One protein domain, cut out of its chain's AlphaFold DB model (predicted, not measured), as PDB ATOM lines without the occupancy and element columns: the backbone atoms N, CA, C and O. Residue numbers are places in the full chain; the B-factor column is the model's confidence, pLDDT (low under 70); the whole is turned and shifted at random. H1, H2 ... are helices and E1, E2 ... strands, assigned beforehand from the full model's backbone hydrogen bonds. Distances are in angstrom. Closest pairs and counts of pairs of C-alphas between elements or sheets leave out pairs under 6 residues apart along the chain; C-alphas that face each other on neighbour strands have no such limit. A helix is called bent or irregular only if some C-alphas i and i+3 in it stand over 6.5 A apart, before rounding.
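Overview. This is residues 854 to 1008 of the 1018 residues of an uncharacterized protein of Ferruginibacter sp. BO-59 (UniProt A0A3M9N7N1). This is a loose rod with a small two-stranded ribbon, E1 and E2, near its middle, on which H2a, the first arm of a long bent helix, packs; the second arm, H2b, runs on toward one end of the rod, where the chain folds back as H3. Toward the other end lie the short helices H1, H4 and H5, and beyond them E3 and a long stretch with no named element, residues 987 to 1008. The printed part has 155 residues, under half of them in named elements, with six helices and three strands in the order H1 H2 H3 E1 H4 H5 E2 H6 E3; E1 and E2 are antiparallel and the class is mostly helix. It is loose, with a radius of gyration of the C-alphas of 19.1 A, and spans 64 by 25 by 23 A.

Arrangement. H1, residues 863 to 866, is close but not clearly touching to H5, residues 952 to 960, with the closest C-alphas, those of Leu 866 and Arg 955, 7.6 A apart. H2, residues 872 to 895, was assigned as one helix by its hydrogen bonds but is bent, with C-alphas 882 and 885 7.0 A apart; its arms, H2a, residues 872 to 882, and H2b, residues 885 to 895, stand at a steep tilt of 49 degrees. H2b and H3, residues 902 to 911, touch and form a helical hairpin at a steep tilt of 42 degrees, opposite ways; their closest C-alphas, Val 894 and Lys 902, are 5.8 A apart. E1, residues 931 to 935, and E2, residues 965 to 969, are antiparallel neighbours, with N 932 and O 968 2.9 A apart, within hydrogen-bond range. The closest C-alphas of H2a and E1 are those of Ser 876 and Val 933, 5.6 A. H2a and H5 only just touch, only at their ends, with 3 pairs of C-alphas within 8 A, the closest Lys 875 and Leu 960 at 6.6 A. H4, residues 939 to 945, is close but not clearly touching to H5, with C-alphas of Leu 939 and His 958 8.0 A apart. The closest C-alphas of E1 and H6, residues 970 to 974, are Tyr 931 and Lys 970, 5.5 A. E3, residues 984 to 986, pairs with no named strand. Every O i to N i+4 pair is within hydrogen-bond range in H2a, H2b, H3, H4, H5 and H6; H1 is too short for one.

Along the chain. H1 begins at C-alpha 863 (-56.360, 46.754, -20.500). H2a is 15.2 A long, H2b 15.5 A, H3 14.2 A, E1 13.4 A, H5 12.0 A and E2 13.2 A. E3 ends at C-alpha 986 (-63.122, 49.779, -5.269).

Size, cuts and confidence. The C-alphas of Met 898 and Lys 1001 are farthest apart, 64.0 A. The printed part has no cut, and the link from H3 to E1 is long. Residue 854, residues 856 to 861 and residues 977 to 978 have pLDDT under 70.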
ATOM      1  N   SER A 854     -71.662  52.211 -21.257       68.12
ATOM      2  CA  SER A 854     -70.871  52.529 -22.459       68.12
ATOM      3  C   SER A 854     -69.438  51.962 -22.464       68.12
ATOM      4  O   SER A 854     -68.731  52.105 -23.458       68.12
ATOM      5  N   TRP A 855     -68.985  51.343 -21.369       71.12
ATOM      6  CA  TRP A 855     -67.695  50.647 -21.260       71.12
ATOM      7  C   TRP A 855     -67.846  49.111 -21.265       71.12
ATOM      8  O   TRP A 855     -66.834  48.408 -21.305       71.12
ATOM      9  N   SER A 856     -69.085  48.609 -21.290       55.00
ATOM     10  CA  SER A 856     -69.447  47.197 -21.462       55.00
ATOM     11  C   SER A 856     -70.007  47.002 -22.877       55.00
ATOM     12  O   SER A 856     -71.124  47.431 -23.155       55.00
ATOM     13  N   PRO A 857     -69.256  46.344 -23.775       46.97
ATOM     14  CA  PRO A 857     -69.286  44.884 -23.754       46.97
ATOM     15  C   PRO A 857     -67.900  44.228 -23.872       46.97
ATOM     16  O   PRO A 857     -66.926  44.842 -24.295       46.97
ATOM     17  N   GLY A 858     -67.840  42.937 -23.533       50.25
ATOM     18  CA  GLY A 858     -66.615  42.138 -23.600       50.25
ATOM     19  C   GLY A 858     -65.691  42.343 -22.395       50.25
ATOM     20  O   GLY A 858     -65.481  43.448 -21.905       50.25
ATOM     21  N   SER A 859     -65.114  41.254 -21.896       46.53
ATOM     22  CA  SER A 859     -64.227  41.257 -20.725       46.53
ATOM     23  C   SER A 859     -62.778  41.608 -21.087       46.53
ATOM     24  O   SER A 859     -61.861  40.920 -20.654       46.53
ATOM     25  N   GLU A 860     -62.582  42.613 -21.944       51.19
ATOM     26  CA  GLU A 860     -61.305  42.853 -22.645       51.19
ATOM     27  C   GLU A 860     -60.900  44.349 -22.695       51.19
ATOM     28  O   GLU A 860     -59.735  44.667 -22.924       51.19
ATOM     29  N   SER A 861     -61.813  45.290 -22.404       63.06
ATOM     30  CA  SER A 861     -61.621  46.735 -22.668       63.06
ATOM     31  C   SER A 861     -60.916  47.556 -21.569       63.06
ATOM     32  O   SER A 861     -60.604  48.731 -21.790       63.06
ATOM     33  N   ILE A 862     -60.628  46.974 -20.395       75.25
ATOM     34  CA  ILE A 862     -59.899  47.658 -19.303       75.25
ATOM     35  C   ILE A 862     -58.426  47.873 -19.679       75.25
ATOM     36  O   ILE A 862     -57.867  48.955 -19.469       75.25
ATOM     37  N   ARG A 863     -57.805  46.845 -20.265       79.94
ATOM     38  CA  ARG A 863     -56.360  46.754 -20.500       79.94
ATOM     39  C   ARG A 863     -55.774  47.924 -21.316       79.94
ATOM     40  O   ARG A 863     -54.831  48.536 -20.808       79.94
ATOM     41  N   PRO A 864     -56.328  48.328 -22.477       80.06
ATOM     42  CA  PRO A 864     -55.781  49.451 -23.248       80.06
ATOM     43  C   PRO A 864     -55.767  50.784 -22.484       80.06
ATOM     44  O   PRO A 864     -54.913  51.637 -22.716       80.06
ATOM     45  N   LYS A 865     -56.711  50.969 -21.551       80.00
ATOM     46  CA  LYS A 865     -56.942  52.239 -20.848       80.00
ATOM     47  C   LYS A 865     -56.170  52.347 -19.529       80.00
ATOM     48  O   LYS A 865     -55.658  53.422 -19.222       80.00
ATOM     49  N   LEU A 866     -56.091  51.253 -18.767       84.88
ATOM     50  CA  LEU A 866     -55.578  51.221 -17.384       84.88
ATOM     51  C   LEU A 866     -54.292  50.412 -17.178       84.88
ATOM     52  O   LEU A 866     -53.768  50.402 -16.068       84.88
ATOM     53  N   TYR A 867     -53.789  49.747 -18.220       85.50
ATOM     54  CA  TYR A 867     -52.536  48.997 -18.162       85.50
ATOM     55  C   TYR A 867     -51.588  49.393 -19.307       85.50
ATOM     56  O   TYR A 867     -50.433  49.740 -19.066       85.50
ATOM     57  N   GLU A 868     -52.057  49.436 -20.558       83.19
ATOM     58  CA  GLU A 868     -51.169  49.707 -21.705       83.19
ATOM     59  C   GLU A 868     -50.765  51.186 -21.836       83.19
ATOM     60  O   GLU A 868     -49.661  51.486 -22.302       83.19
ATOM     61  N   SER A 869     -51.591  52.099 -21.308       83.06
ATOM     62  CA  SER A 869     -51.336  53.545 -21.172       83.06
ATOM     63  C   SER A 869     -50.143  53.912 -20.268       83.06
ATOM     64  O   SER A 869     -49.761  55.087 -20.183       83.06
ATOM     65  N   HIS A 870     -49.521  52.914 -19.629       87.31
ATOM     66  CA  HIS A 870     -48.253  53.024 -18.907       87.31
ATOM     67  C   HIS A 870     -47.005  52.771 -19.780       87.31
ATOM     68  O   HIS A 870     -45.892  52.865 -19.271       87.31
ATOM     69  N   GLY A 871     -47.150  52.495 -21.084       88.88
ATOM     70  CA  GLY A 871     -46.019  52.307 -22.013       88.88
ATOM     71  C   GLY A 871     -45.721  50.847 -22.376       88.88
ATOM     72  O   GLY A 871     -44.600  50.515 -22.772       88.88
ATOM     73  N   TRP A 872     -46.726  49.970 -22.271       91.19
ATOM     74  CA  TRP A 872     -46.606  48.531 -22.540       91.19
ATOM     75  C   TRP A 872     -45.980  48.202 -23.906       91.19
ATOM     76  O   TRP A 872     -45.139  47.308 -23.997       91.19
ATOM     77  N   ALA A 873     -46.340  48.937 -24.964       88.81
ATOM     78  CA  ALA A 873     -45.839  48.699 -26.320       88.81
ATOM     79  C   ALA A 873     -44.301  48.793 -26.414       88.81
ATOM     80  O   ALA A 873     -43.654  47.936 -27.020       88.81
ATOM     81  N   THR A 874     -43.696  49.785 -25.754       92.56
ATOM     82  CA  THR A 874     -42.235  49.948 -25.700       92.56
ATOM     83  C   THR A 874     -41.591  48.869 -24.830       92.56
ATOM     84  O   THR A 874     -40.603  48.257 -25.239       92.56
ATOM     85  N   LYS A 875     -42.166  48.584 -23.651       94.38
ATOM     86  CA  LYS A 875     -41.640  47.574 -22.718       94.38
ATOM     87  C   LYS A 875     -41.620  46.177 -23.339       94.38
ATOM     88  O   LYS A 875     -40.576  45.531 -23.344       94.38
ATOM     89  N   SER A 876     -42.748  45.739 -23.892       93.50
ATOM     90  CA  SER A 876     -42.894  44.426 -24.529       93.50
ATOM     91  C   SER A 876     -41.995  44.275 -25.761       93.50
ATOM     92  O   SER A 876     -41.354  43.238 -25.928       93.50
ATOM     93  N   THR A 877     -41.848  45.325 -26.576       94.25
ATOM     94  CA  THR A 877     -40.902  45.328 -27.706       94.25
ATOM     95  C   THR A 877     -39.459  45.130 -27.234       94.25
ATOM     96  O   THR A 877     -38.752  44.270 -27.763       94.25
ATOM     97  N   ASN A 878     -39.030  45.860 -26.200       94.75
ATOM     98  CA  ASN A 878     -37.672  45.762 -25.658       94.75
ATOM     99  C   ASN A 878     -37.404  44.402 -24.993       94.75
ATOM    100  O   ASN A 878     -36.387  43.774 -25.285       94.75
ATOM    101  N   LYS A 879     -38.339  43.908 -24.170       95.06
ATOM    102  CA  LYS A 879     -38.284  42.584 -23.523       95.06
ATOM    103  C   LYS A 879     -38.186  41.461 -24.563       95.06
ATOM    104  O   LYS A 879     -37.281  40.633 -24.481       95.06
ATOM    105  N   LYS A 880     -39.029  41.490 -25.609       95.31
ATOM    106  CA  LYS A 880     -38.957  40.520 -26.716       95.31
ATOM    107  C   LYS A 880     -37.631  40.594 -27.472       95.31
ATOM    108  O   LYS A 880     -37.052  39.552 -27.762       95.31
ATOM    109  N   LYS A 881     -37.125  41.798 -27.762       94.81
ATOM    110  CA  LYS A 881     -35.831  41.986 -28.442       94.81
ATOM    111  C   LYS A 881     -34.649  41.448 -27.622       94.81
ATOM    112  O   LYS A 881     -33.691  40.969 -28.218       94.81
ATOM    113  N   ALA A 882     -34.715  41.525 -26.292       95.25
ATOM    114  CA  ALA A 882     -33.662  41.048 -25.398       95.25
ATOM    115  C   ALA A 882     -33.661  39.517 -25.221       95.25
ATOM    116  O   ALA A 882     -32.608  38.896 -25.325       95.25
ATOM    117  N   GLU A 883     -34.820  38.901 -24.966       96.00
ATOM    118  CA  GLU A 883     -34.888  37.485 -24.559       96.00
ATOM    119  C   GLU A 883     -35.036  36.502 -25.730       96.00
ATOM    120  O   GLU A 883     -34.533  35.379 -25.654       96.00
ATOM    121  N   LEU A 884     -35.684  36.904 -26.832       95.75
ATOM    122  CA  LEU A 884     -35.977  35.995 -27.948       95.75
ATOM    123  C   LEU A 884     -34.727  35.330 -28.568       95.75
ATOM    124  O   LEU A 884     -34.797  34.129 -28.824       95.75
ATOM    125  N   PRO A 885     -33.579  36.014 -28.774       96.56
ATOM    126  CA  PRO A 885     -32.372  35.355 -29.284       96.56
ATOM    127  C   PRO A 885     -31.869  34.228 -28.368       96.56
ATOM    128  O   PRO A 885     -31.448  33.181 -28.855       96.56
ATOM    129  N   GLY A 886     -31.965  34.414 -27.045       96.19
ATOM    130  CA  GLY A 886     -31.595  33.398 -26.058       96.19
ATOM    131  C   GLY A 886     -32.537  32.195 -26.079       96.19
ATOM    132  O   GLY A 886     -32.073  31.058 -26.095       96.19
ATOM    133  N   ILE A 887     -33.848  32.440 -26.173       96.31
ATOM    134  CA  ILE A 887     -34.870  31.385 -26.283       96.31
ATOM    135  C   ILE A 887     -34.658  30.547 -27.551       96.31
ATOM    136  O   ILE A 887     -34.684  29.321 -27.485       96.31
ATOM    137  N   LYS A 888     -34.376  31.177 -28.700       96.06
ATOM    138  CA  LYS A 888     -34.082  30.444 -29.945       96.06
ATOM    139  C   LYS A 888     -32.811  29.601 -29.833       96.06
ATOM    140  O   LYS A 888     -32.823  28.436 -30.224       96.06
ATOM    141  N   ALA A 889     -31.743  30.141 -29.243       96.12
ATOM    142  CA  ALA A 889     -30.511  29.389 -28.996       96.12
ATOM    143  C   ALA A 889     -30.725  28.189 -28.049       96.12
ATOM    144  O   ALA A 889     -30.160  27.120 -28.270       96.12
ATOM    145  N   GLU A 890     -31.571  28.335 -27.025       96.19
ATOM    146  CA  GLU A 890     -31.964  27.254 -26.112       96.19
ATOM    147  C   GLU A 890     -32.758  26.152 -26.838       96.19
ATOM    148  O   GLU A 890     -32.438  24.972 -26.693       96.19
ATOM    149  N   ILE A 891     -33.725  26.527 -27.683       96.25
ATOM    150  CA  ILE A 891     -34.510  25.594 -28.507       96.25
ATOM    151  C   ILE A 891     -33.597  24.807 -29.455       96.25
ATOM    152  O   ILE A 891     -33.620  23.575 -29.438       96.25
ATOM    153  N   TYR A 892     -32.738  25.487 -30.226       96.12
ATOM    154  CA  TYR A 892     -31.794  24.812 -31.124       96.12
ATOM    155  C   TYR A 892     -30.798  23.924 -30.365       96.12
ATOM    156  O   TYR A 892     -30.446  22.854 -30.867       96.12
ATOM    157  N   LYS A 893     -30.370  24.305 -29.152       94.94
ATOM    158  CA  LYS A 893     -29.523  23.453 -28.302       94.94
ATOM    159  C   LYS A 893     -30.236  22.153 -27.916       94.94
ATOM    160  O   LYS A 893     -29.617  21.096 -27.992       94.94
ATOM    161  N   VAL A 894     -31.511  22.211 -27.524       95.06
ATOM    162  CA  VAL A 894     -32.291  21.015 -27.148       95.06
ATOM    163  C   VAL A 894     -32.574  20.131 -28.365       95.06
ATOM    164  O   VAL A 894     -32.364  18.921 -28.294       95.06
ATOM    165  N   MET A 895     -32.970  20.714 -29.502       93.69
ATOM    166  CA  MET A 895     -33.231  19.967 -30.743       93.69
ATOM    167  C   MET A 895     -32.005  19.192 -31.245       93.69
ATOM    168  O   MET A 895     -32.127  18.033 -31.638       93.69
ATOM    169  N   ASN A 896     -30.822  19.814 -31.198       92.88
ATOM    170  CA  ASN A 896     -29.560  19.204 -31.628       92.88
ATOM    171  C   ASN A 896     -28.869  18.376 -30.524       92.88
ATOM    172  O   ASN A 896     -27.753  17.895 -30.722       92.88
ATOM    173  N   SER A 897     -29.499  18.205 -29.356       91.31
ATOM    174  CA  SER A 897     -28.905  17.466 -28.241       91.31
ATOM    175  C   SER A 897     -28.870  15.956 -28.499       91.31
ATOM    176  O   SER A 897     -29.852  15.342 -28.931       91.31
ATOM    177  N   MET A 898     -27.732  15.343 -28.169       89.50
ATOM    178  CA  MET A 898     -27.563  13.886 -28.095       89.50
ATOM    179  C   MET A 898     -27.789  13.339 -26.671       89.50
ATOM    180  O   MET A 898     -27.668  12.136 -26.452       89.50
ATOM    181  N   GLU A 899     -28.117  14.193 -25.695       88.62
ATOM    182  CA  GLU A 899     -28.382  13.764 -24.318       88.62
ATOM    183  C   GLU A 899     -29.695  12.961 -24.216       88.62
ATOM    184  O   GLU A 899     -30.720  13.401 -24.746       88.62
ATOM    185  N   PRO A 900     -29.740  11.861 -23.433       80.94
ATOM    186  CA  PRO A 900     -30.986  11.140 -23.142       80.94
ATOM    187  C   PRO A 900     -32.076  11.996 -22.474       80.94
ATOM    188  O   PRO A 900     -33.248  11.639 -22.499       80.94
ATOM    189  N   ALA A 901     -31.705  13.131 -21.870       87.50
ATOM    190  CA  ALA A 901     -32.625  14.045 -21.197       87.50
ATOM    191  C   ALA A 901     -33.337  15.039 -22.140       87.50
ATOM    192  O   ALA A 901     -34.184  15.806 -21.672       87.50
ATOM    193  N   LYS A 902     -33.023  15.055 -23.445       91.25
ATOM    194  CA  LYS A 902     -33.527  16.078 -24.383       91.25
ATOM    195  C   LYS A 902     -35.053  16.150 -24.469       91.25
ATOM    196  O   LYS A 902     -35.598  17.241 -24.597       91.25
ATOM    197  N   ASP A 903     -35.756  15.028 -24.325       90.69
ATOM    198  CA  ASP A 903     -37.222  15.019 -24.364       90.69
ATOM    199  C   ASP A 903     -37.821  15.657 -23.100       90.69
ATOM    200  O   ASP A 903     -38.825  16.359 -23.171       90.69
ATOM    201  N   ILE A 904     -37.159  15.517 -21.944       92.56
ATOM    202  CA  ILE A 904     -37.535  16.201 -20.695       92.56
ATOM    203  C   ILE A 904     -37.259  17.708 -20.814       92.56
ATOM    204  O   ILE A 904     -38.085  18.529 -20.407       92.56
ATOM    205  N   GLN A 905     -36.133  18.084 -21.430       94.44
ATOM    206  CA  GLN A 905     -35.826  19.475 -21.775       94.44
ATOM    207  C   GLN A 905     -36.894  20.044 -22.737       94.44
ATOM    208  O   GLN A 905     -37.402  21.138 -22.504       94.44
ATOM    209  N   TRP A 906     -37.338  19.276 -23.739       95.31
ATOM    210  CA  TRP A 906     -38.402  19.670 -24.674       95.31
ATOM    211  C   TRP A 906     -39.757  19.884 -23.989       95.31
ATOM    212  O   TRP A 906     -40.407  20.908 -24.205       95.31
ATOM    213  N   GLN A 907     -40.170  18.968 -23.106       93.38
ATOM    214  CA  GLN A 907     -41.387  19.161 -22.307       93.38
ATOM    215  C   GLN A 907     -41.257  20.371 -21.368       93.38
ATOM    216  O   GLN A 907     -42.221  21.107 -21.187       93.38
ATOM    217  N   THR A 908     -40.059  20.653 -20.844       95.38
ATOM    218  CA  THR A 908     -39.804  21.860 -20.037       95.38
ATOM    219  C   THR A 908     -40.007  23.137 -20.863       95.38
ATOM    220  O   THR A 908     -40.687  24.054 -20.399       95.38
ATOM    221  N   LEU A 909     -39.515  23.185 -22.110       95.69
ATOM    222  CA  LEU A 909     -39.757  24.306 -23.032       95.69
ATOM    223  C   LEU A 909     -41.256  24.491 -23.335       95.69
ATOM    224  O   LEU A 909     -41.735  25.627 -23.361       95.69
ATOM    225  N   LYS A 910     -42.015  23.395 -23.492       94.00
ATOM    226  CA  LYS A 910     -43.485  23.424 -23.650       94.00
ATOM    227  C   LYS A 910     -44.198  23.980 -22.422       94.00
ATOM    228  O   LYS A 910     -45.066  24.840 -22.552       94.00
ATOM    229  N   THR A 911     -43.840  23.513 -21.224       91.31
ATOM    230  CA  THR A 911     -44.439  23.986 -19.964       91.31
ATOM    231  C   THR A 911     -44.128  25.462 -19.708       91.31
ATOM    232  O   THR A 911     -44.992  26.190 -19.224       91.31
ATOM    233  N   GLN A 912     -42.934  25.926 -20.088       92.12
ATOM    234  CA  GLN A 912     -42.532  27.337 -20.021       92.12
ATOM    235  C   GLN A 912     -43.151  28.214 -21.127       92.12
ATOM    236  O   GLN A 912     -42.988  29.431 -21.088       92.12
ATOM    237  N   GLY A 913     -43.836  27.628 -22.115       93.56
ATOM    238  CA  GLY A 913     -44.408  28.357 -23.249       93.56
ATOM    239  C   GLY A 913     -43.386  28.879 -24.258       93.56
ATOM    240  O   GLY A 913     -43.723  29.738 -25.070       93.56
ATOM    241  N   LYS A 914     -42.148  28.371 -24.227       95.62
ATOM    242  CA  LYS A 914     -41.096  28.687 -25.208       95.62
ATOM    243  C   LYS A 914     -41.318  27.979 -26.550       95.62
ATOM    244  O   LYS A 914     -40.794  28.445 -27.552       95.62
ATOM    245  N   VAL A 915     -42.094  26.892 -26.573       95.06
ATOM    246  CA  VAL A 915     -42.556  26.213 -27.797       95.06
ATOM    247  C   VAL A 915     -44.033  25.814 -27.680       95.06
ATOM    248  O   VAL A 915     -44.542  25.634 -26.570       95.06
ATOM    249  N   GLU A 916     -44.725  25.668 -28.813       92.00
ATOM    250  CA  GLU A 916     -46.117  25.202 -28.913       92.00
ATOM    251  C   GLU A 916     -46.349  23.874 -28.164       92.00
ATOM    252  O   GLU A 916     -45.533  22.946 -28.215       92.00
ATOM    253  N   ARG A 917     -47.514  23.740 -27.509       87.19
ATOM    254  CA  ARG A 917     -47.834  22.566 -26.665       87.19
ATOM    255  C   ARG A 917     -47.791  21.252 -27.445       87.19
ATOM    256  O   ARG A 917     -47.359  20.231 -26.912       87.19
ATOM    257  N   ASP A 918     -48.150  21.297 -28.720       87.88
ATOM    258  CA  ASP A 918     -48.269  20.124 -29.588       87.88
ATOM    259  C   ASP A 918     -47.004  19.882 -30.442       87.88
ATOM    260  O   ASP A 918     -46.917  18.887 -31.156       87.88
ATOM    261  N   ALA A 919     -45.974  20.735 -30.331       89.31
ATOM    262  CA  ALA A 919     -44.767  20.671 -31.162       89.31
ATOM    263  C   ALA A 919     -43.956  19.370 -30.998       89.31
ATOM    264  O   ALA A 919     -43.600  18.972 -29.882       89.31
ATOM    265  N   GLY A 920     -43.593  18.735 -32.115       90.75
ATOM    266  CA  GLY A 920     -42.634  17.626 -32.150       90.75
ATOM    267  C   GLY A 920     -41.200  18.131 -32.332       90.75
ATOM    268  O   GLY A 920     -40.941  18.886 -33.263       90.75
ATOM    269  N   ILE A 921     -40.270  17.679 -31.481       92.25
ATOM    270  CA  ILE A 921     -38.866  18.144 -31.432       92.25
ATOM    271  C   ILE A 921     -38.121  18.074 -32.777       92.25
ATOM    272  O   ILE A 921     -37.260  18.903 -33.045       92.25
ATOM    273  N   HIS A 922     -38.459  17.112 -33.638       86.62
ATOM    274  CA  HIS A 922     -37.756  16.879 -34.904       86.62
ATOM    275  C   HIS A 922     -38.144  17.835 -36.040       86.62
ATOM    276  O   HIS A 922     -37.337  18.056 -36.936       86.62
ATOM    277  N   ASN A 923     -39.358  18.397 -36.003       86.75
ATOM    278  CA  ASN A 923     -39.949  19.149 -37.119       86.75
ATOM    279  C   ASN A 923     -40.334  20.583 -36.709       86.75
ATOM    280  O   ASN A 923     -41.211  21.191 -37.321       86.75
ATOM    281  N   TYR A 924     -39.748  21.099 -35.628       93.94
ATOM    282  CA  TYR A 924     -40.056  22.424 -35.101       93.94
ATOM    283  C   TYR A 924     -39.108  23.479 -35.667       93.94
ATOM    284  O   TYR A 924     -37.897  23.282 -35.657       93.94
ATOM    285  N   ASP A 925     -39.646  24.619 -36.095       93.94
ATOM    286  CA  ASP A 925     -38.850  25.775 -36.500       93.94
ATOM    287  C   ASP A 925     -39.163  26.982 -35.594       93.94
ATOM    288  O   ASP A 925     -40.249  27.557 -35.699       93.94
ATOM    289  N   PRO A 926     -38.241  27.399 -34.704       93.12
ATOM    290  CA  PRO A 926     -38.442  28.583 -33.877       93.12
ATOM    291  C   PRO A 926     -38.340  29.903 -34.659       93.12
ATOM    292  O   PRO A 926     -38.671  30.945 -34.087       93.12
ATOM    293  N   ASP A 927     -37.897  29.910 -35.922       93.50
ATOM    294  CA  ASP A 927     -37.918  31.104 -36.776       93.50
ATOM    295  C   ASP A 927     -39.292  31.365 -37.408       93.50
ATOM    296  O   ASP A 927     -39.703  32.527 -37.462       93.50
ATOM    297  N   ALA A 928     -40.058  30.323 -37.742       92.88
ATOM    298  CA  ALA A 928     -41.438  30.432 -38.227       92.88
ATOM    299  C   ALA A 928     -42.489  30.824 -37.157       92.88
ATOM    300  O   ALA A 928     -43.632  31.132 -37.502       92.88
ATOM    301  N   VAL A 929     -42.144  30.806 -35.862       93.38
ATOM    302  CA  VAL A 929     -43.099  30.985 -34.748       93.38
ATOM    303  C   VAL A 929     -43.212  32.445 -34.282       93.38
ATOM    304  O   VAL A 929     -42.216  33.133 -34.051       93.38
ATOM    305  N   GLU A 930     -44.445  32.929 -34.075       94.44
ATOM    306  CA  GLU A 930     -44.692  34.269 -33.523       94.44
ATOM    307  C   GLU A 930     -44.592  34.272 -31.989       94.44
ATOM    308  O   GLU A 930     -45.412  33.675 -31.290       94.44
ATOM    309  N   TYR A 931     -43.626  35.024 -31.456       95.19
ATOM    310  CA  TYR A 931     -43.444  35.226 -30.016       95.19
ATOM    311  C   TYR A 931     -44.043  36.551 -29.530       95.19
ATOM    312  O   TYR A 931     -43.969  37.590 -30.201       95.19
ATOM    313  N   GLN A 932     -44.585  36.530 -28.317       94.38
ATOM    314  CA  GLN A 932     -45.240  37.650 -27.643       94.38
ATOM    315  C   GLN A 932     -44.731  37.778 -26.200       94.38
ATOM    316  O   GLN A 932     -44.118  36.851 -25.674       94.38
ATOM    317  N   VAL A 933     -44.961  38.934 -25.569       93.88
ATOM    318  CA  VAL A 933     -44.677  39.114 -24.135       93.88
ATOM    319  C   VAL A 933     -45.960  38.925 -23.340       93.88
ATOM    320  O   VAL A 933     -47.005  39.489 -23.674       93.88
ATOM    321  N   ASP A 934     -45.850  38.123 -22.297       90.81
ATOM    322  CA  ASP A 934     -46.923  37.634 -21.445       90.81
ATOM    323  C   ASP A 934     -46.678  38.054 -19.985       90.81
ATOM    324  O   ASP A 934     -45.530  38.273 -19.587       90.81
ATOM    325  N   HIS A 935     -47.760  38.177 -19.209       90.44
ATOM    326  CA  HIS A 935     -47.730  38.567 -17.798       90.44
ATOM    327  C   HIS A 935     -47.928  37.355 -16.875       90.44
ATOM    328  O   HIS A 935     -48.789  36.497 -17.108       90.44
ATOM    329  N   GLU A 936     -47.152  37.292 -15.800       83.06
ATOM    330  CA  GLU A 936     -47.205  36.263 -14.765       83.06
ATOM    331  C   GLU A 936     -47.207  36.943 -13.380       83.06
ATOM    332  O   GLU A 936     -46.141  37.293 -12.877       83.06
ATOM    333  N   PRO A 937     -48.385  37.179 -12.764       82.88
ATOM    334  CA  PRO A 937     -49.715  36.678 -13.131       82.88
ATOM    335  C   PRO A 937     -50.382  37.419 -14.308       82.88
ATOM    336  O   PRO A 937     -49.971  38.494 -14.723       82.88
ATOM    337  N   ASP A 938     -51.464  36.834 -14.827       84.94
ATOM    338  CA  ASP A 938     -52.361  37.474 -15.798       84.94
ATOM    339  C   ASP A 938     -52.973  38.767 -15.213       84.94
ATOM    340  O   ASP A 938     -53.478  38.772 -14.086       84.94
ATOM    341  N   LEU A 939     -52.974  39.855 -15.993       86.38
ATOM    342  CA  LEU A 939     -53.541  41.154 -15.610       86.38
ATOM    343  C   LEU A 939     -55.014  41.059 -15.183       86.38
ATOM    344  O   LEU A 939     -55.440  41.801 -14.302       86.38
ATOM    345  N   ALA A 940     -55.791  40.128 -15.745       85.94
ATOM    346  CA  ALA A 940     -57.171  39.898 -15.315       85.94
ATOM    347  C   ALA A 940     -57.258  39.257 -13.915       85.94
ATOM    348  O   ALA A 940     -58.181  39.553 -13.156       85.94
ATOM    349  N   ILE A 941     -56.284  38.416 -13.546       86.56
ATOM    350  CA  ILE A 941     -56.159  37.858 -12.191       86.56
ATOM    351  C   ILE A 941     -55.738  38.966 -11.218       86.56
ATOM    352  O   ILE A 941     -56.345  39.086 -10.155       86.56
ATOM    353  N   SER A 942     -54.777  39.820 -11.589       87.25
ATOM    354  CA  SER A 942     -54.356  40.957 -10.750       87.25
ATOM    355  C   SER A 942     -55.478  41.978 -10.530       87.25
ATOM    356  O   SER A 942     -55.749  42.388  -9.398       87.25
ATOM    357  N   TRP A 943     -56.211  42.324 -11.592       90.19
ATOM    358  CA  TRP A 943     -57.385  43.194 -11.528       90.19
ATOM    359  C   TRP A 943     -58.453  42.667 -10.570       90.19
ATOM    360  O   TRP A 943     -58.942  43.412  -9.720       90.19
ATOM    361  N   ASN A 944     -58.766  41.374 -10.660       89.75
ATOM    362  CA  ASN A 944     -59.750  40.730  -9.793       89.75
ATOM    363  C   ASN A 944     -59.235  40.504  -8.358       89.75
ATOM    364  O   ASN A 944     -60.044  40.424  -7.432       89.75
ATOM    365  N   GLY A 945     -57.915  40.392  -8.176       87.19
ATOM    366  CA  GLY A 945     -57.249  40.186  -6.888       87.19
ATOM    367  C   GLY A 945     -56.984  41.468  -6.091       87.19
ATOM    368  O   GLY A 945     -56.932  41.409  -4.864       87.19
ATOM    369  N   GLY A 946     -56.855  42.628  -6.747       88.38
ATOM    370  CA  GLY A 946     -56.699  43.902  -6.039       88.38
ATOM    371  C   GLY A 946     -56.498  45.168  -6.877       88.38
ATOM    372  O   GLY A 946     -56.846  46.242  -6.386       88.38
ATOM    373  N   ASP A 947     -55.994  45.098  -8.116       90.94
ATOM    374  CA  ASP A 947     -55.653  46.309  -8.896       90.94
ATOM    375  C   ASP A 947     -56.859  47.204  -9.224       90.94
ATOM    376  O   ASP A 947     -56.712  48.410  -9.461       90.94
ATOM    377  N   ASN A 948     -58.071  46.645  -9.178       91.06
ATOM    378  CA  ASN A 948     -59.304  47.415  -9.288       91.06
ATOM    379  C   ASN A 948     -59.571  48.337  -8.080       91.06
ATOM    380  O   ASN A 948     -60.563  49.061  -8.075       91.06
ATOM    381  N   ASN A 949     -58.713  48.325  -7.058       92.75
ATOM    382  CA  ASN A 949     -58.805  49.107  -5.826       92.75
ATOM    383  C   ASN A 949     -57.449  49.755  -5.446       92.75
ATOM    384  O   ASN A 949     -57.220  50.063  -4.276       92.75
ATOM    385  N   THR A 950     -56.551  49.955  -6.419       91.75
ATOM    386  CA  THR A 950     -55.225  50.591  -6.253       91.75
ATOM    387  C   THR A 950     -55.090  51.889  -7.067       91.75
ATOM    388  O   THR A 950     -56.030  52.327  -7.740       91.75
ATOM    389  N   LYS A 951     -53.911  52.518  -7.009       92.38
ATOM    390  CA  LYS A 951     -53.527  53.690  -7.808       92.38
ATOM    391  C   LYS A 951     -52.791  53.280  -9.100       92.38
ATOM    392  O   LYS A 951     -52.465  52.111  -9.303       92.38
ATOM    393  N   ASP A 952     -52.548  54.250  -9.981       89.62
ATOM    394  CA  ASP A 952     -51.880  54.058 -11.283       89.62
ATOM    395  C   ASP A 952     -50.411  53.590 -11.176       89.62
ATOM    396  O   ASP A 952     -49.894  52.995 -12.119       89.62
ATOM    397  N   ASP A 953     -49.728  53.826 -10.054       89.69
ATOM    398  CA  ASP A 953     -48.343  53.391  -9.817       89.69
ATOM    399  C   ASP A 953     -48.229  51.871  -9.618       89.69
ATOM    400  O   ASP A 953     -47.424  51.231 -10.290       89.69
ATOM    401  N   ILE A 954     -49.088  51.272  -8.789       89.12
ATOM    402  CA  ILE A 954     -49.120  49.816  -8.568       89.12
ATOM    403  C   ILE A 954     -49.474  49.077  -9.871       89.12
ATOM    404  O   ILE A 954     -48.834  48.081 -10.207       89.12
ATOM    405  N   ARG A 955     -50.426  49.599 -10.661       90.38
ATOM    406  CA  ARG A 955     -50.782  49.022 -11.974       90.38
ATOM    407  C   ARG A 955     -49.672  49.170 -13.015       90.38
ATOM    408  O   ARG A 955     -49.405  48.218 -13.749       90.38
ATOM    409  N   ARG A 956     -48.995  50.324 -13.064       90.25
ATOM    410  CA  ARG A 956     -47.786  50.531 -13.878       90.25
ATOM    411  C   ARG A 956     -46.720  49.499 -13.526       90.25
ATOM    412  O   ARG A 956     -46.170  48.863 -14.423       90.25
ATOM    413  N   ASP A 957     -46.437  49.326 -12.240       89.44
ATOM    414  CA  ASP A 957     -45.372  48.436 -11.779       89.44
ATOM    415  C   ASP A 957     -45.720  46.968 -12.059       89.44
ATOM    416  O   ASP A 957     -44.835  46.196 -12.423       89.44
ATOM    417  N   HIS A 958     -47.007  46.599 -12.047       87.25
ATOM    418  CA  HIS A 958     -47.452  45.283 -12.508       87.25
ATOM    419  C   HIS A 958     -47.098  45.011 -13.983       87.25
ATOM    420  O   HIS A 958     -46.626  43.921 -14.308       87.25
ATOM    421  N   VAL A 959     -47.308  45.997 -14.864       89.62
ATOM    422  CA  VAL A 959     -47.129  45.893 -16.331       89.62
ATOM    423  C   VAL A 959     -45.673  46.053 -16.777       89.62
ATOM    424  O   VAL A 959     -45.291  45.560 -17.838       89.62
ATOM    425  N   LEU A 960     -44.857  46.789 -16.015       91.19
ATOM    426  CA  LEU A 960     -43.506  47.183 -16.433       91.19
ATOM    427  C   LEU A 960     -42.368  46.465 -15.695       91.19
ATOM    428  O   LEU A 960     -41.227  46.546 -16.160       91.19
ATOM    429  N   ASN A 961     -42.629  45.780 -14.580       92.38
ATOM    430  CA  ASN A 961     -41.601  45.044 -13.844       92.38
ATOM    431  C   ASN A 961     -41.218  43.739 -14.568       92.38
ATOM    432  O   ASN A 961     -42.071  42.901 -14.851       92.38
ATOM    433  N   ASP A 962     -39.925  43.541 -14.839       90.19
ATOM    434  CA  ASP A 962     -39.427  42.370 -15.570       90.19
ATOM    435  C   ASP A 962     -39.632  41.035 -14.847       90.19
ATOM    436  O   ASP A 962     -39.637  40.009 -15.528       90.19
ATOM    437  N   SER A 963     -39.847  41.026 -13.523       90.19
ATOM    438  CA  SER A 963     -40.207  39.800 -12.786       90.19
ATOM    439  C   SER A 963     -41.572  39.243 -13.182       90.19
ATOM    440  O   SER A 963     -41.807  38.050 -13.034       90.19
ATOM    441  N   ASN A 964     -42.462  40.105 -13.678       91.12
ATOM    442  CA  ASN A 964     -43.830  39.748 -14.039       91.12
ATOM    443  C   ASN A 964     -43.953  39.414 -15.530       91.12
ATOM    444  O   ASN A 964     -45.056  39.149 -15.998       91.12
ATOM    445  N   LEU A 965     -42.862  39.496 -16.301       93.50
ATOM    446  CA  LEU A 965     -42.886  39.451 -17.761       93.50
ATOM    447  C   LEU A 965     -42.011  38.327 -18.306       93.50
ATOM    448  O   LEU A 965     -40.844  38.197 -17.934       93.50
ATOM    449  N   ARG A 966     -42.542  37.593 -19.284       93.19
ATOM    450  CA  ARG A 966     -41.823  36.546 -20.028       93.19
ATOM    451  C   ARG A 966     -42.137  36.593 -21.519       93.19
ATOM    452  O   ARG A 966     -43.225  37.014 -21.911       93.19
ATOM    453  N   VAL A 967     -41.209  36.129 -22.349       95.75
ATOM    454  CA  VAL A 967     -41.456  35.872 -23.776       95.75
ATOM    455  C   VAL A 967     -41.939  34.432 -23.967       95.75
ATOM    456  O   VAL A 967     -41.281  33.493 -23.526       95.75
ATOM    457  N   VAL A 968     -43.078  34.263 -24.643       94.94
ATOM    458  CA  VAL A 968     -43.719  32.966 -24.941       94.94
ATOM    459  C   VAL A 968     -44.251  32.941 -26.375       94.94
ATOM    460  O   VAL A 968     -44.370  33.992 -27.015       94.94
ATOM    461  N   THR A 969     -44.602  31.765 -26.895       95.19
ATOM    462  CA  THR A 969     -45.277  31.671 -28.196       95.19
ATOM    463  C   THR A 969     -46.699  32.231 -28.132       95.19
ATOM    464  O   THR A 969     -47.385  32.177 -27.103       95.19
ATOM    465  N   LYS A 970     -47.179  32.765 -29.258       92.69
ATOM    466  CA  LYS A 970     -48.550  33.273 -29.405       92.69
ATOM    467  C   LYS A 970     -49.600  32.209 -29.087       92.69
ATOM    468  O   LYS A 970     -50.593  32.537 -28.442       92.69
ATOM    469  N   GLN A 971     -49.385  30.951 -29.490       90.75
ATOM    470  CA  GLN A 971     -50.316  29.863 -29.174       90.75
ATOM    471  C   GLN A 971     -50.425  29.666 -27.656       90.75
ATOM    472  O   GLN A 971     -51.532  29.565 -27.132       90.75
ATOM    473  N   PHE A 972     -49.298  29.681 -26.934       90.50
ATOM    474  CA  PHE A 972     -49.290  29.538 -25.477       90.50
ATOM    475  C   PHE A 972     -49.978  30.720 -24.775       90.50
ATOM    476  O   PHE A 972     -50.774  30.503 -23.861       90.50
ATOM    477  N   ASN A 973     -49.734  31.950 -25.245       87.81
ATOM    478  CA  ASN A 973     -50.374  33.168 -24.736       87.81
ATOM    479  C   ASN A 973     -51.907  33.131 -24.928       87.81
ATOM    480  O   ASN A 973     -52.667  33.360 -23.990       87.81
ATOM    481  N   LEU A 974     -52.373  32.751 -26.124       84.06
ATOM    482  CA  LEU A 974     -53.802  32.592 -26.442       84.06
ATOM    483  C   LEU A 974     -54.466  31.407 -25.713       84.06
ATOM    484  O   LEU A 974     -55.683  31.409 -25.528       84.06
ATOM    485  N   ALA A 975     -53.686  30.408 -25.288       82.06
ATOM    486  CA  ALA A 975     -54.140  29.227 -24.548       82.06
ATOM    487  C   ALA A 975     -54.148  29.406 -23.013       82.06
ATOM    488  O   ALA A 975     -54.246  28.414 -22.274       82.06
ATOM    489  N   LYS A 976     -54.026  30.647 -22.519       72.94
ATOM    490  CA  LYS A 976     -54.254  31.003 -21.110       72.94
ATOM    491  C   LYS A 976     -55.744  31.040 -20.745       72.94
ATOM    492  O   LYS A 976     -56.631  31.025 -21.597       72.94
ATOM    493  N   SER A 977     -56.013  31.078 -19.438       57.81
ATOM    494  CA  SER A 977     -57.360  31.262 -18.890       57.81
ATOM    495  C   SER A 977     -58.001  32.538 -19.438       57.81
ATOM    496  O   SER A 977     -57.425  33.616 -19.324       57.81
ATOM    497  N   LYS A 978     -59.231  32.443 -19.957       66.81
ATOM    498  CA  LYS A 978     -60.050  33.608 -20.339       66.81
ATOM    499  C   LYS A 978     -60.690  34.251 -19.102       66.81
ATOM    500  O   LYS A 978     -61.914  34.357 -18.994       66.81
ATOM    501  N   THR A 979     -59.847  34.611 -18.138       72.56
ATOM    502  CA  THR A 979     -60.231  35.234 -16.870       72.56
ATOM    503  C   THR A 979     -60.913  36.566 -17.168       72.56
ATOM    504  O   THR A 979     -60.328  37.446 -17.794       72.56
ATOM    505  N   LYS A 980     -62.171  36.731 -16.754       81.00
ATOM    506  CA  LYS A 980     -62.911  37.966 -17.030       81.00
ATOM    507  C   LYS A 980     -62.577  39.032 -15.994       81.00
ATOM    508  O   LYS A 980     -62.744  38.781 -14.803       81.00
ATOM    509  N   TYR A 981     -62.178  40.218 -16.445       82.75
ATOM    510  CA  TYR A 981     -62.030  41.385 -15.576       82.75
ATOM    511  C   TYR A 981     -63.370  41.736 -14.913       82.75
ATOM    512  O   TYR A 981     -64.396  41.853 -15.589       82.75
ATOM    513  N   PHE A 982     -63.360  41.962 -13.602       86.88
ATOM    514  CA  PHE A 982     -64.480  42.540 -12.868       86.88
ATOM    515  C   PHE A 982     -64.758  43.972 -13.340       86.88
ATOM    516  O   PHE A 982     -63.903  44.848 -13.224       86.88
ATOM    517  N   LEU A 983     -65.972  44.248 -13.813       87.31
ATOM    518  CA  LEU A 983     -66.338  45.566 -14.344       87.31
ATOM    519  C   LEU A 983     -66.741  46.573 -13.240       87.31
ATOM    520  O   LEU A 983     -67.701  47.332 -13.377       87.31
ATOM    521  N   TRP A 984     -65.984  46.587 -12.140       88.44
ATOM    522  CA  TRP A 984     -66.110  47.540 -11.034       88.44
ATOM    523  C   TRP A 984     -64.754  47.898 -10.431       88.44
ATOM    524  O   TRP A 984     -63.816  47.099 -10.467       88.44
ATOM    525  N   VAL A 985     -64.693  49.084  -9.827       89.81
ATOM    526  CA  VAL A 985     -63.542  49.596  -9.077       89.81
ATOM    527  C   VAL A 985     -63.893  49.844  -7.610       89.81
ATOM    528  O   VAL A 985     -65.015  50.235  -7.280       89.81
ATOM    529  N   GLY A 986     -62.948  49.594  -6.708       89.19
ATOM    530  CA  GLY A 986     -63.122  49.779  -5.269       89.19
ATOM    531  C   GLY A 986     -62.973  51.237  -4.815       89.19
ATOM    532  O   GLY A 986     -62.577  52.114  -5.586       89.19
ATOM    533  N   LYS A 987     -63.267  51.524  -3.542       85.31
ATOM    534  CA  LYS A 987     -63.162  52.878  -2.944       85.31
ATOM    535  C   LYS A 987     -61.773  53.532  -3.037       85.31
ATOM    536  O   LYS A 987     -61.675  54.745  -3.184       85.31
ATOM    537  N   ASN A 988     -60.699  52.742  -2.983       87.88
ATOM    538  CA  ASN A 988     -59.320  53.235  -3.074       87.88
ATOM    539  C   ASN A 988     -58.809  53.322  -4.522       87.88
ATOM    540  O   ASN A 988     -57.652  53.679  -4.726       87.88
ATOM    541  N   PHE A 989     -59.638  53.001  -5.523       91.81
ATOM    542  CA  PHE A 989     -59.254  53.176  -6.918       91.81
ATOM    543  C   PHE A 989     -59.122  54.656  -7.273       91.81
ATOM    544  O   PHE A 989     -60.084  55.427  -7.153       91.81
ATOM    545  N   GLU A 990     -57.939  54.997  -7.765       90.88
ATOM    546  CA  GLU A 990     -57.572  56.302  -8.302       90.88
ATOM    547  C   GLU A 990     -56.851  56.078  -9.637       90.88
ATOM    548  O   GLU A 990     -56.077  55.124  -9.766       90.88
ATOM    549  N   SER A 991     -57.088  56.936 -10.628       90.50
ATOM    550  CA  SER A 991     -56.356  56.929 -11.897       90.50
ATOM    551  C   SER A 991     -56.248  58.339 -12.463       90.50
ATOM    552  O   SER A 991     -57.257  58.954 -12.818       90.50
ATOM    553  N   GLU A 992     -55.025  58.846 -12.578       87.12
ATOM    554  CA  GLU A 992     -54.737  60.141 -13.200       87.12
ATOM    555  C   GLU A 992     -55.024  60.074 -14.704       87.12
ATOM    556  O   GLU A 992     -55.631  60.987 -15.266       87.12
ATOM    557  N   LYS A 993     -54.683  58.942 -15.340       82.62
ATOM    558  CA  LYS A 993     -54.898  58.697 -16.778       82.62
ATOM    559  C   LYS A 993     -56.357  58.847 -17.212       82.62
ATOM    560  O   LYS A 993     -56.607  59.210 -18.358       82.62
ATOM    561  N   LEU A 994     -57.307  58.568 -16.316       83.75
ATOM    562  CA  LEU A 994     -58.749  58.636 -16.583       83.75
ATOM    563  C   LEU A 994     -59.473  59.739 -15.789       83.75
ATOM    564  O   LEU A 994     -60.705  59.774 -15.780       83.75
ATOM    565  N   ASN A 995     -58.718  60.636 -15.141       85.56
ATOM    566  CA  ASN A 995     -59.219  61.695 -14.259       85.56
ATOM    567  C   ASN A 995     -60.207  61.177 -13.190       85.56
ATOM    568  O   ASN A 995     -61.301  61.711 -13.005       85.56
ATOM    569  N   VAL A 996     -59.824  60.091 -12.512       87.69
ATOM    570  CA  VAL A 996     -60.568  59.464 -11.412       87.69
ATOM    571  C   VAL A 996     -59.814  59.710 -10.103       87.69
ATOM    572  O   VAL A 996     -58.977  58.888  -9.725       87.69
ATOM    573  N   PRO A 997     -60.077  60.815  -9.384       86.44
ATOM    574  CA  PRO A 997     -59.591  60.965  -8.019       86.44
ATOM    575  C   PRO A 997     -60.289  59.975  -7.073       86.44
ATOM    576  O   PRO A 997     -61.273  59.305  -7.421       86.44
ATOM    577  N   LYS A 998     -59.783  59.888  -5.841       81.31
ATOM    578  CA  LYS A 998     -60.364  59.026  -4.809       81.31
ATOM    579  C   LYS A 998     -61.837  59.363  -4.564       81.31
ATOM    580  O   LYS A 998     -62.235  60.523  -4.632       81.31
ATOM    581  N   ASP A 999     -62.644  58.331  -4.320       80.81
ATOM    582  CA  ASP A 999     -64.091  58.418  -4.076       80.81
ATOM    583  C   ASP A 999     -64.926  59.097  -5.197       80.81
ATOM    584  O   ASP A 999     -66.126  59.322  -5.023       80.81
ATOM    585  N   ALA A1000     -64.339  59.364  -6.374       83.31
ATOM    586  CA  ALA A1000     -65.023  59.957  -7.525       83.31
ATOM    587  C   ALA A1000     -66.226  59.136  -8.020       83.31
ATOM    588  O   ALA A1000     -66.199  57.904  -8.064       83.31
ATOM    589  N   LYS A1001     -67.264  59.842  -8.478       84.25
ATOM    590  CA  LYS A1001     -68.512  59.256  -8.999       84.25
ATOM    591  C   LYS A1001     -68.515  59.019 -10.511       84.25
ATOM    592  O   LYS A1001     -69.454  58.422 -11.026       84.25
ATOM    593  N   ALA A1002     -67.482  59.465 -11.221       84.44
ATOM    594  CA  ALA A1002     -67.370  59.372 -12.672       84.44
ATOM    595  C   ALA A1002     -65.966  58.947 -13.120       84.44
ATOM    596  O   ALA A1002     -65.002  59.035 -12.358       84.44
ATOM    597  N   ILE A1003     -65.891  58.496 -14.371       83.50
ATOM    598  CA  ILE A1003     -64.689  58.121 -15.110       83.50
ATOM    599  C   ILE A1003     -64.653  58.917 -16.420       83.50
ATOM    600  O   ILE A1003     -65.487  58.746 -17.319       83.50
ATOM    601  N   GLY A1004     -63.744  59.894 -16.480       79.88
ATOM    602  CA  GLY A1004     -63.888  61.034 -17.385       79.88
ATOM    603  C   GLY A1004     -65.261  61.704 -17.222       79.88
ATOM    604  O   GLY A1004     -65.686  62.024 -16.115       79.88
ATOM    605  N   SER A1005     -65.983  61.875 -18.330       78.31
ATOM    606  CA  SER A1005     -67.342  62.440 -18.364       78.31
ATOM    607  C   SER A1005     -68.473  61.447 -18.049       78.31
ATOM    608  O   SER A1005     -69.634  61.851 -18.004       78.31
ATOM    609  N   ASN A1006     -68.181  60.155 -17.857       81.50
ATOM    610  CA  ASN A1006     -69.204  59.115 -17.709       81.50
ATOM    611  C   ASN A1006     -69.377  58.735 -16.228       81.50
ATOM    612  O   ASN A1006     -68.394  58.332 -15.607       81.50
ATOM    613  N   PRO A1007     -70.581  58.797 -15.636       83.88
ATOM    614  CA  PRO A1007     -70.779  58.388 -14.249       83.88
ATOM    615  C   PRO A1007     -70.632  56.868 -14.080       83.88
ATOM    616  O   PRO A1007     -71.153  56.093 -14.886       83.88
ATOM    617  N   PHE A1008     -69.970  56.444 -13.003       86.00
ATOM    618  CA  PHE A1008     -70.010  55.056 -12.538       86.00
ATOM    619  C   PHE A1008     -71.454  54.670 -12.167       86.00
ATOM    620  O   PHE A1008     -72.263  55.523 -11.794       86.00
TER     621      PHE A1008